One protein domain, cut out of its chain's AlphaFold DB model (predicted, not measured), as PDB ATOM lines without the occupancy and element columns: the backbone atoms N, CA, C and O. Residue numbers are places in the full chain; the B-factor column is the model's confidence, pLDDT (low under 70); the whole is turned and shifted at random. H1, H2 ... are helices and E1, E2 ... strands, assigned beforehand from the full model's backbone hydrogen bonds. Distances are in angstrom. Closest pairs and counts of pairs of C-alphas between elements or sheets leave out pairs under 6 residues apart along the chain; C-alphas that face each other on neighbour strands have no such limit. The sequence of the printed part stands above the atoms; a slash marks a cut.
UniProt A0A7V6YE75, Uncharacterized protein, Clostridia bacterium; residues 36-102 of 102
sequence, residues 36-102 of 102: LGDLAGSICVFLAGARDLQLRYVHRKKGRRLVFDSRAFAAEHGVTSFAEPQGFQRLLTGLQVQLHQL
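Overview. This is residues 36 to 102 of the 102 residues of an uncharacterized protein of Clostridia bacterium (UniProt A0A7V6YE75). Helices H1 and H3 lie side by side, the hairpin E1 E2 runs alongside H3, and short H2 follows E2. The printed part has 67 residues, with H1, E1, E2, H2, H3 in order, an antiparallel sheet and a mixed class. It is compact, radius of gyration of the C-alphas 11.5 A, spanning 34 by 23 by 19 A.

Along the chain. H1, residues 39 to 49, 15.3 A, begins at C-alpha 39 (9.466, -28.616, -51.387). E1, residues 56 to 61, is 16.8 A; E2, residues 64 to 69, 16.9 A; H2, residues 70 to 76, 10.0 A. H3, residues 85 to 100, 22.4 A, ends at C-alpha 100 (6.448, -17.839, -50.356).

Arrangement. H1 and H3 touch, C-alphas 40 and 95 closest at 5.7 A, opposite ways at a shallow tilt of 27 degrees. In hairpin E1 E2, N 57 and O 68 are within hydrogen-bond range, 2.8 A. C-alphas 66 and 98, the closest of E2 and H3, are 7.4 A apart. In H1, H2 and H3 every O i to N i+4 pair is within range.

Size, cuts and confidence. The printed part has no cut, no long link and no residue under pLDDT 70.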
ATOM      1  N   LEU A  36      16.474 -26.056 -54.774       87.94
ATOM      2  CA  LEU A  36      15.734 -26.849 -53.779       87.94
ATOM      3  C   LEU A  36      14.538 -27.615 -54.377       87.94
ATOM      4  O   LEU A  36      14.100 -28.593 -53.780       87.94
ATOM      5  N   GLY A  37      14.029 -27.177 -55.532       90.88
ATOM      6  CA  GLY A  37      12.868 -27.770 -56.193       90.88
ATOM      7  C   GLY A  37      11.544 -27.475 -55.482       90.88
ATOM      8  O   GLY A  37      11.442 -26.541 -54.683       90.88
ATOM      9  N   ASP A  38      10.524 -28.279 -55.789       94.19
ATOM     10  CA  ASP A  38       9.195 -28.185 -55.179       94.19
ATOM     11  C   ASP A  38       9.157 -28.885 -53.810       94.19
ATOM     12  O   ASP A  38       8.836 -30.071 -53.678       94.19
ATOM     13  N   LEU A  39       9.505 -28.129 -52.767       93.69
ATOM     14  CA  LEU A  39       9.466 -28.616 -51.387       93.69
ATOM     15  C   LEU A  39       8.036 -28.834 -50.880       93.69
ATOM     16  O   LEU A  39       7.822 -29.752 -50.090       93.69
ATOM     17  N   ALA A  40       7.069 -28.023 -51.319       95.25
ATOM     18  CA  ALA A  40       5.685 -28.157 -50.876       95.25
ATOM     19  C   ALA A  40       5.087 -29.465 -51.403       95.25
ATOM     20  O   ALA A  40       4.610 -30.275 -50.609       95.25
ATOM     21  N   GLY A  41       5.201 -29.717 -52.710       96.12
ATOM     22  CA  GLY A  41       4.754 -30.962 -53.329       96.12
ATOM     23  C   GLY A  41       5.468 -32.185 -52.757       96.12
ATOM     24  O   GLY A  41       4.810 -33.164 -52.408       96.12
ATOM     25  N   SER A  42       6.788 -32.105 -52.549       94.69
ATOM     26  CA  SER A  42       7.559 -33.196 -51.931       94.69
ATOM     27  C   SER A  42       7.044 -33.554 -50.532       94.69
ATOM     28  O   SER A  42       6.868 -34.731 -50.219       94.69
ATOM     29  N   ILE A  43       6.763 -32.552 -49.689       95.19
ATOM     30  CA  ILE A  43       6.192 -32.763 -48.351       95.19
ATOM     31  C   ILE A  43       4.777 -33.349 -48.440       95.19
ATOM     32  O   ILE A  43       4.454 -34.263 -47.682       95.19
ATOM     33  N   CYS A  44       3.947 -32.862 -49.367       94.88
ATOM     34  CA  CYS A  44       2.580 -33.355 -49.541       94.88
ATOM     35  C   CYS A  44       2.551 -34.824 -49.955       94.88
ATOM     36  O   CYS A  44       1.846 -35.617 -49.339       94.88
ATOM     37  N   VAL A  45       3.357 -35.206 -50.949       94.94
ATOM     38  CA  VAL A  45       3.479 -36.603 -51.395       94.94
ATOM     39  C   VAL A  45       3.995 -37.487 -50.263       94.94
ATOM     40  O   VAL A  45       3.467 -38.574 -50.042       94.94
ATOM     41  N   PHE A  46       4.984 -37.008 -49.505       94.06
ATOM     42  CA  PHE A  46       5.531 -37.746 -48.372       94.06
ATOM     43  C   PHE A  46       4.480 -38.020 -47.284       94.06
ATOM     44  O   PHE A  46       4.355 -39.152 -46.822       94.06
ATOM     45  N   LEU A  47       3.687 -37.010 -46.914       95.06
ATOM     46  CA  LEU A  47       2.622 -37.145 -45.913       95.06
ATOM     47  C   LEU A  47       1.412 -37.942 -46.422       95.06
ATOM     48  O   LEU A  47       0.781 -38.653 -45.645       95.06
ATOM     49  N   ALA A  48       1.096 -37.868 -47.715       93.88
ATOM     50  CA  ALA A  48       0.042 -38.678 -48.322       93.88
ATOM     51  C   ALA A  48       0.415 -40.171 -48.382       93.88
ATOM     52  O   ALA A  48      -0.448 -41.030 -48.206       93.88
ATOM     53  N   GLY A  49       1.697 -40.480 -48.613       91.62
ATOM     54  CA  GLY A  49       2.201 -41.850 -48.741       91.62
ATOM     55  C   GLY A  49       2.445 -42.581 -47.417       91.62
ATOM     56  O   GLY A  49       2.534 -43.806 -47.415       91.62
ATOM     57  N   ALA A  50       2.541 -41.866 -46.292       86.25
ATOM     58  CA  ALA A  50       2.858 -42.441 -44.984       86.25
ATOM     59  C   ALA A  50       1.866 -41.971 -43.907       86.25
ATOM     60  O   ALA A  50       2.121 -41.008 -43.187       86.25
ATOM     61  N   ARG A  51       0.733 -42.679 -43.782       74.94
ATOM     62  CA  ARG A  51      -0.406 -42.296 -42.919       74.94
ATOM     63  C   ARG A  51      -0.062 -42.109 -41.438       74.94
ATOM     64  O   ARG A  51      -0.638 -41.239 -40.796       74.94
ATOM     65  N   ASP A  52       0.895 -42.874 -40.920       82.62
ATOM     66  CA  ASP A  52       1.284 -42.819 -39.503       82.62
ATOM     67  C   ASP A  52       2.437 -41.843 -39.230       82.62
ATOM     68  O   ASP A  52       2.916 -41.717 -38.100       82.62
ATOM     69  N   LEU A  53       2.920 -41.146 -40.263       87.38
ATOM     70  CA  LEU A  53       4.075 -40.277 -40.142       87.38
ATOM     71  C   LEU A  53       3.668 -38.860 -39.732       87.38
ATOM     72  O   LEU A  53       2.867 -38.188 -40.377       87.38
ATOM     73  N   GLN A  54       4.311 -38.367 -38.676       90.69
ATOM     74  CA  GLN A  54       4.245 -36.967 -38.272       90.69
ATOM     75  C   GLN A  54       5.512 -36.253 -38.735       90.69
ATOM     76  O   GLN A  54       6.629 -36.684 -38.437       90.69
ATOM     77  N   LEU A  55       5.343 -35.151 -39.464       94.62
ATOM     78  CA  LEU A  55       6.444 -34.361 -39.990       94.62
ATOM     79  C   LEU A  55       6.496 -33.010 -39.294       94.62
ATOM     80  O   LEU A  55       5.569 -32.207 -39.384       94.62
ATOM     81  N   ARG A  56       7.653 -32.716 -38.705       96.06
ATOM     82  CA  ARG A  56       8.031 -31.357 -38.334       96.06
ATOM     83  C   ARG A  56       9.088 -30.848 -39.301       96.06
ATOM     84  O   ARG A  56      10.234 -31.296 -39.274       96.06
ATOM     85  N   TYR A  57       8.712 -29.891 -40.133       95.44
ATOM     86  CA  TYR A  57       9.584 -29.270 -41.116       95.44
ATOM     87  C   TYR A  57      10.020 -27.879 -40.645       95.44
ATOM     88  O   TYR A  57       9.212 -27.066 -40.201       95.44
ATOM     89  N   VAL A  58      11.321 -27.593 -40.721       96.12
ATOM     90  CA  VAL A  58      11.882 -26.289 -40.342       96.12
ATOM     91  C   VAL A  58      12.703 -25.749 -41.499       96.12
ATOM     92  O   VAL A  58      13.751 -26.304 -41.826       96.12
ATOM     93  N   HIS A  59      12.268 -24.628 -42.065       95.06
ATOM     94  CA  HIS A  59      12.989 -23.933 -43.127       95.06
ATOM     95  C   HIS A  59      13.621 -22.656 -42.583       95.06
ATOM     96  O   HIS A  59      12.989 -21.909 -41.837       95.06
ATOM     97  N   ARG A  60      14.877 -22.389 -42.950       94.44
ATOM     98  CA  ARG A  60      15.607 -21.178 -42.553       94.44
ATOM     99  C   ARG A  60      16.243 -20.539 -43.777       94.44
ATOM    100  O   ARG A  60      17.010 -21.197 -44.474       94.44
ATOM    101  N   LYS A  61      15.968 -19.256 -44.003       91.62
ATOM    102  CA  LYS A  61      16.452 -18.500 -45.165       91.62
ATOM    103  C   LYS A  61      16.670 -17.041 -44.775       91.62
ATOM    104  O   LYS A  61      15.751 -16.400 -44.288       91.62
ATOM    105  N   LYS A  62      17.888 -16.521 -44.974       91.81
ATOM    106  CA  LYS A  62      18.253 -15.108 -44.719       91.81
ATOM    107  C   LYS A  62      17.741 -14.567 -43.365       91.81
ATOM    108  O   LYS A  62      17.101 -13.526 -43.304       91.81
ATOM    109  N   GLY A  63      17.967 -15.314 -42.283       92.50
ATOM    110  CA  GLY A  63      17.521 -14.940 -40.931       92.50
ATOM    111  C   GLY A  63      16.041 -15.210 -40.627       92.50
ATOM    112  O   GLY A  63      15.666 -15.257 -39.460       92.50
ATOM    113  N   ARG A  64      15.210 -15.475 -41.640       94.25
ATOM    114  CA  ARG A  64      13.809 -15.868 -41.469       94.25
ATOM    115  C   ARG A  64      13.692 -17.366 -41.226       94.25
ATOM    116  O   ARG A  64      14.545 -18.158 -41.646       94.25
ATOM    117  N   ARG A  65      12.626 -17.757 -40.531       95.44
ATOM    118  CA  ARG A  65      12.372 -19.139 -40.134       95.44
ATOM    119  C   ARG A  65      10.890 -19.467 -40.260       95.44
ATOM    120  O   ARG A  65      10.070 -18.795 -39.652       95.44
ATOM    121  N   LEU A  66      10.594 -20.554 -40.963       94.62
ATOM    122  CA  LEU A  66       9.285 -21.198 -40.988       94.62
ATOM    123  C   LEU A  66       9.368 -22.503 -40.203       94.62
ATOM    124  O   LEU A  66      10.355 -23.242 -40.303       94.62
ATOM    125  N   VAL A  67       8.328 -22.784 -39.430       96.31
ATOM    126  CA  VAL A  67       8.126 -24.073 -38.774       96.31
ATOM    127  C   VAL A  67       6.755 -24.576 -39.188       96.31
ATOM    128  O   VAL A  67       5.760 -23.919 -38.913       96.31
ATOM    129  N   PHE A  68       6.731 -25.734 -39.830       96.12
ATOM    130  CA  PHE A  68       5.522 -26.464 -40.171       96.12
ATOM    131  C   PHE A  68       5.479 -27.753 -39.350       96.12
ATOM    132  O   PHE A  68       6.489 -28.452 -39.229       96.12
ATOM    133  N   ASP A  69       4.317 -28.060 -38.787       96.50
ATOM    134  CA  ASP A  69       4.053 -29.294 -38.055       96.50
ATOM    135  C   ASP A  69       2.770 -29.919 -38.609       96.50
ATOM    136  O   ASP A  69       1.706 -29.297 -38.573       96.50
ATOM    137  N   SER A  70       2.878 -31.130 -39.158       95.19
ATOM    138  CA  SER A  70       1.766 -31.772 -39.863       95.19
ATOM    139  C   SER A  70       0.589 -32.086 -38.943       95.19
ATOM    140  O   SER A  70      -0.552 -32.076 -39.397       95.19
ATOM    141  N   ARG A  71       0.841 -32.332 -37.651       95.06
ATOM    142  CA  ARG A  71      -0.206 -32.620 -36.669       95.06
ATOM    143  C   ARG A  71      -0.956 -31.349 -36.289       95.06
ATOM    144  O   ARG A  71      -2.183 -31.368 -36.240       95.06
ATOM    145  N   ALA A  72      -0.229 -30.261 -36.040       95.94
ATOM    146  CA  ALA A  72      -0.844 -28.969 -35.745       95.94
ATOM    147  C   ALA A  72      -1.680 -28.470 -36.933       95.94
ATOM    148  O   ALA A  72      -2.835 -28.095 -36.752       95.94
ATOM    149  N   PHE A  73      -1.133 -28.569 -38.150       95.12
ATOM    150  CA  PHE A  73      -1.835 -28.193 -39.376       95.12
ATOM    151  C   PHE A  73      -3.128 -28.993 -39.572       95.12
ATOM    152  O   PHE A  73      -4.176 -28.426 -39.869       95.12
ATOM    153  N   ALA A  74      -3.072 -30.316 -39.386       94.06
ATOM    154  CA  ALA A  74      -4.243 -31.173 -39.533       94.06
ATOM    155  C   ALA A  74      -5.370 -30.780 -38.562       94.06
ATOM    156  O   ALA A  74      -6.525 -30.676 -38.972       94.06
ATOM    157  N   ALA A  75      -5.023 -30.501 -37.300       95.69
ATOM    158  CA  ALA A  75      -5.978 -30.083 -36.280       95.69
ATOM    159  C   ALA A  75      -6.597 -28.704 -36.573       95.69
ATOM    160  O   ALA A  75      -7.811 -28.552 -36.472       95.69
ATOM    161  N   GLU A  76      -5.784 -27.720 -36.967       95.81
ATOM    162  CA  GLU A  76      -6.243 -26.358 -37.276       95.81
ATOM    163  C   GLU A  76      -7.176 -26.317 -38.494       95.81
ATOM    164  O   GLU A  76      -8.163 -25.585 -38.509       95.81
ATOM    165  N   HIS A  77      -6.889 -27.130 -39.511       93.94
ATOM    166  CA  HIS A  77      -7.617 -27.113 -40.781       93.94
ATOM    167  C   HIS A  77      -8.662 -28.226 -40.926       93.94
ATOM    168  O   HIS A  77      -9.230 -28.378 -42.011       93.94
ATOM    169  N   GLY A  78      -8.913 -29.003 -39.867       93.69
ATOM    170  CA  GLY A  78      -9.882 -30.102 -39.877       93.69
ATOM    171  C   GLY A  78      -9.557 -31.195 -40.900       93.69
ATOM    172  O   GLY A  78     -10.466 -31.801 -41.462       93.69
ATOM    173  N   VAL A  79      -8.272 -31.425 -41.186       93.69
ATOM    174  CA  VAL A  79      -7.835 -32.461 -42.129       93.69
ATOM    175  C   VAL A  79      -7.664 -33.776 -41.380       93.69
ATOM    176  O   VAL A  79      -6.832 -33.890 -40.486       93.69
ATOM    177  N   THR A  80      -8.424 -34.791 -41.774       91.00
ATOM    178  CA  THR A  80      -8.346 -36.148 -41.210       91.00
ATOM    179  C   THR A  80      -7.351 -37.039 -41.952       91.00
ATOM    180  O   THR A  80      -6.814 -37.980 -41.375       91.00
ATOM    181  N   SER A  81      -7.084 -36.743 -43.227       92.62
ATOM    182  CA  SER A  81      -6.189 -37.510 -44.092       92.62
ATOM    183  C   SER A  81      -5.579 -36.621 -45.176       92.62
ATOM    184  O   SER A  81      -6.295 -35.954 -45.921       92.62
ATOM    185  N   PHE A  82      -4.250 -36.648 -45.315       94.38
ATOM    186  CA  PHE A  82      -3.551 -35.978 -46.422       94.38
ATOM    187  C   PHE A  82      -3.549 -36.791 -47.723       94.38
ATOM    188  O   PHE A  82      -3.141 -36.275 -48.758       94.38
ATOM    189  N   ALA A  83      -3.999 -38.050 -47.683       93.31
ATOM    190  CA  ALA A  83      -4.129 -38.889 -48.873       93.31
ATOM    191  C   ALA A  83      -5.409 -38.586 -49.671       93.31
ATOM    192  O   ALA A  83      -5.504 -38.928 -50.847       93.31
ATOM    193  N   GLU A  84      -6.403 -37.962 -49.038       94.62
ATOM    194  CA  GLU A  84      -7.633 -37.551 -49.709       94.62
ATOM    195  C   GLU A  84      -7.405 -36.265 -50.516       94.62
ATOM    196  O   GLU A  84      -6.702 -35.370 -50.038       94.62
ATOM    197  N   PRO A  85      -8.036 -36.105 -51.698       95.56
ATOM    198  CA  PRO A  85      -7.794 -34.953 -52.566       95.56
ATOM    199  C   PRO A  85      -7.965 -33.602 -51.861       95.56
ATOM    200  O   PRO A  85      -7.156 -32.698 -52.047       95.56
ATOM    201  N   GLN A  86      -8.987 -33.464 -51.012       94.94
ATOM    202  CA  GLN A  86      -9.247 -32.216 -50.292       94.94
ATOM    203  C   GLN A  86      -8.172 -31.923 -49.238       94.94
ATOM    204  O   GLN A  86      -7.696 -30.791 -49.146       94.94
ATOM    205  N   GLY A  87      -7.765 -32.934 -48.466       94.50
ATOM    206  CA  GLY A  87      -6.693 -32.803 -47.479       94.50
ATOM    207  C   GLY A  87      -5.350 -32.488 -48.136       94.50
ATOM    208  O   GLY A  87      -4.644 -31.585 -47.688       94.50
ATOM    209  N   PHE A  88      -5.043 -33.160 -49.249       96.00
ATOM    210  CA  PHE A  88      -3.847 -32.910 -50.051       96.00
ATOM    211  C   PHE A  88      -3.805 -31.476 -50.588       96.00
ATOM    212  O   PHE A  88      -2.807 -30.780 -50.418       96.00
ATOM    213  N   GLN A  89      -4.893 -31.003 -51.204       96.12
ATOM    214  CA  GLN A  89      -4.955 -29.655 -51.778       96.12
ATOM    215  C   GLN A  89      -4.847 -28.559 -50.712       96.12
ATOM    216  O   GLN A  89      -4.128 -27.575 -50.912       96.12
ATOM    217  N   ARG A  90      -5.505 -28.739 -49.556       96.31
ATOM    218  CA  ARG A  90      -5.366 -27.828 -48.408       96.31
ATOM    219  C   ARG A  90      -3.920 -27.758 -47.926       96.31
ATOM    220  O   ARG A  90      -3.396 -26.659 -47.753       96.31
ATOM    221  N   LEU A  91      -3.273 -28.912 -47.752       95.88
ATOM    222  CA  LEU A  91      -1.873 -28.998 -47.336       95.88
ATOM    223  C   LEU A  91      -0.937 -28.310 -48.337       95.88
ATOM    224  O   LEU A  91      -0.122 -27.480 -47.934       95.88
ATOM    225  N   LEU A  92      -1.079 -28.619 -49.627       96.56
ATOM    226  CA  LEU A  92      -0.234 -28.069 -50.686       96.56
ATOM    227  C   LEU A  92      -0.329 -26.547 -50.738       96.56
ATOM    228  O   LEU A  92       0.692 -25.860 -50.679       96.56
ATOM    229  N   THR A  93      -1.553 -26.023 -50.775       95.69
ATOM    230  CA  THR A  93      -1.801 -24.580 -50.864       95.69
ATOM    231  C   THR A  93      -1.289 -23.860 -49.614       95.69
ATOM    232  O   THR A  93      -0.593 -22.851 -49.721       95.69
ATOM    233  N   GLY A  94      -1.567 -24.404 -48.422       93.56
ATOM    234  CA  GLY A  94      -1.099 -23.838 -47.156       93.56
ATOM    235  C   GLY A  94       0.429 -23.770 -47.072       93.56
ATOM    236  O   GLY A  94       0.989 -22.721 -46.743       93.56
ATOM    237  N   LEU A  95       1.118 -24.856 -47.437       94.12
ATOM    238  CA  LEU A  95       2.582 -24.905 -47.450       94.12
ATOM    239  C   LEU A  95       3.199 -23.958 -48.482       94.12
ATOM    240  O   LEU A  95       4.197 -23.305 -48.178       94.12
ATOM    241  N   GLN A  96       2.625 -23.855 -49.684       94.44
ATOM    242  CA  GLN A  96       3.109 -22.934 -50.716       94.44
ATOM    243  C   GLN A  96       3.022 -21.477 -50.252       94.44
ATOM    244  O   GLN A  96       3.997 -20.738 -50.382       94.44
ATOM    245  N   VAL A  97       1.900 -21.073 -49.645       92.94
ATOM    246  CA  VAL A  97       1.732 -19.719 -49.090       92.94
ATOM    247  C   VAL A  97       2.787 -19.434 -48.023       92.94
ATOM    248  O   VAL A  97       3.472 -18.413 -48.090       92.94
ATOM    249  N   GLN A  98       2.977 -20.353 -47.075       91.31
ATOM    250  CA  GLN A  98       3.960 -20.188 -46.002       91.31
ATOM    251  C   GLN A  98       5.407 -20.125 -46.519       91.31
ATOM    252  O   GLN A  98       6.213 -19.334 -46.026       91.31
ATOM    253  N   LEU A  99       5.753 -20.937 -47.522       90.88
ATOM    254  CA  LEU A  99       7.083 -20.931 -48.136       90.88
ATOM    255  C   LEU A  99       7.340 -19.675 -48.979       90.88
ATOM    256  O   LEU A  99       8.479 -19.214 -49.025       90.88
ATOM    257  N   HIS A 100       6.317 -19.097 -49.612       88.31
ATOM    258  CA  HIS A 100       6.448 -17.839 -50.356       88.31
ATOM    259  C   HIS A 100       6.653 -16.618 -49.451       88.31
ATOM    260  O   HIS A 100       7.256 -15.636 -49.879       88.31
ATOM    261  N   GLN A 101       6.204 -16.677 -48.197       84.06
ATOM    262  CA  GLN A 101       6.371 -15.592 -47.222       84.06
ATOM    263  C   GLN A 101       7.786 -15.536 -46.594       84.06
ATOM    264  O   GLN A 101       8.098 -14.595 -45.859       84.06
ATOM    265  N   LEU A 102       8.664 -16.506 -46.906       80.94
ATOM    266  CA  LEU A 102      10.068 -16.600 -46.459       80.94
ATOM    267  C   LEU A 102      11.073 -15.867 -47.360       80.94
ATOM    268  O   LEU A 102      11.745 -14.961 -46.826       80.94
TER     269      LEU A 102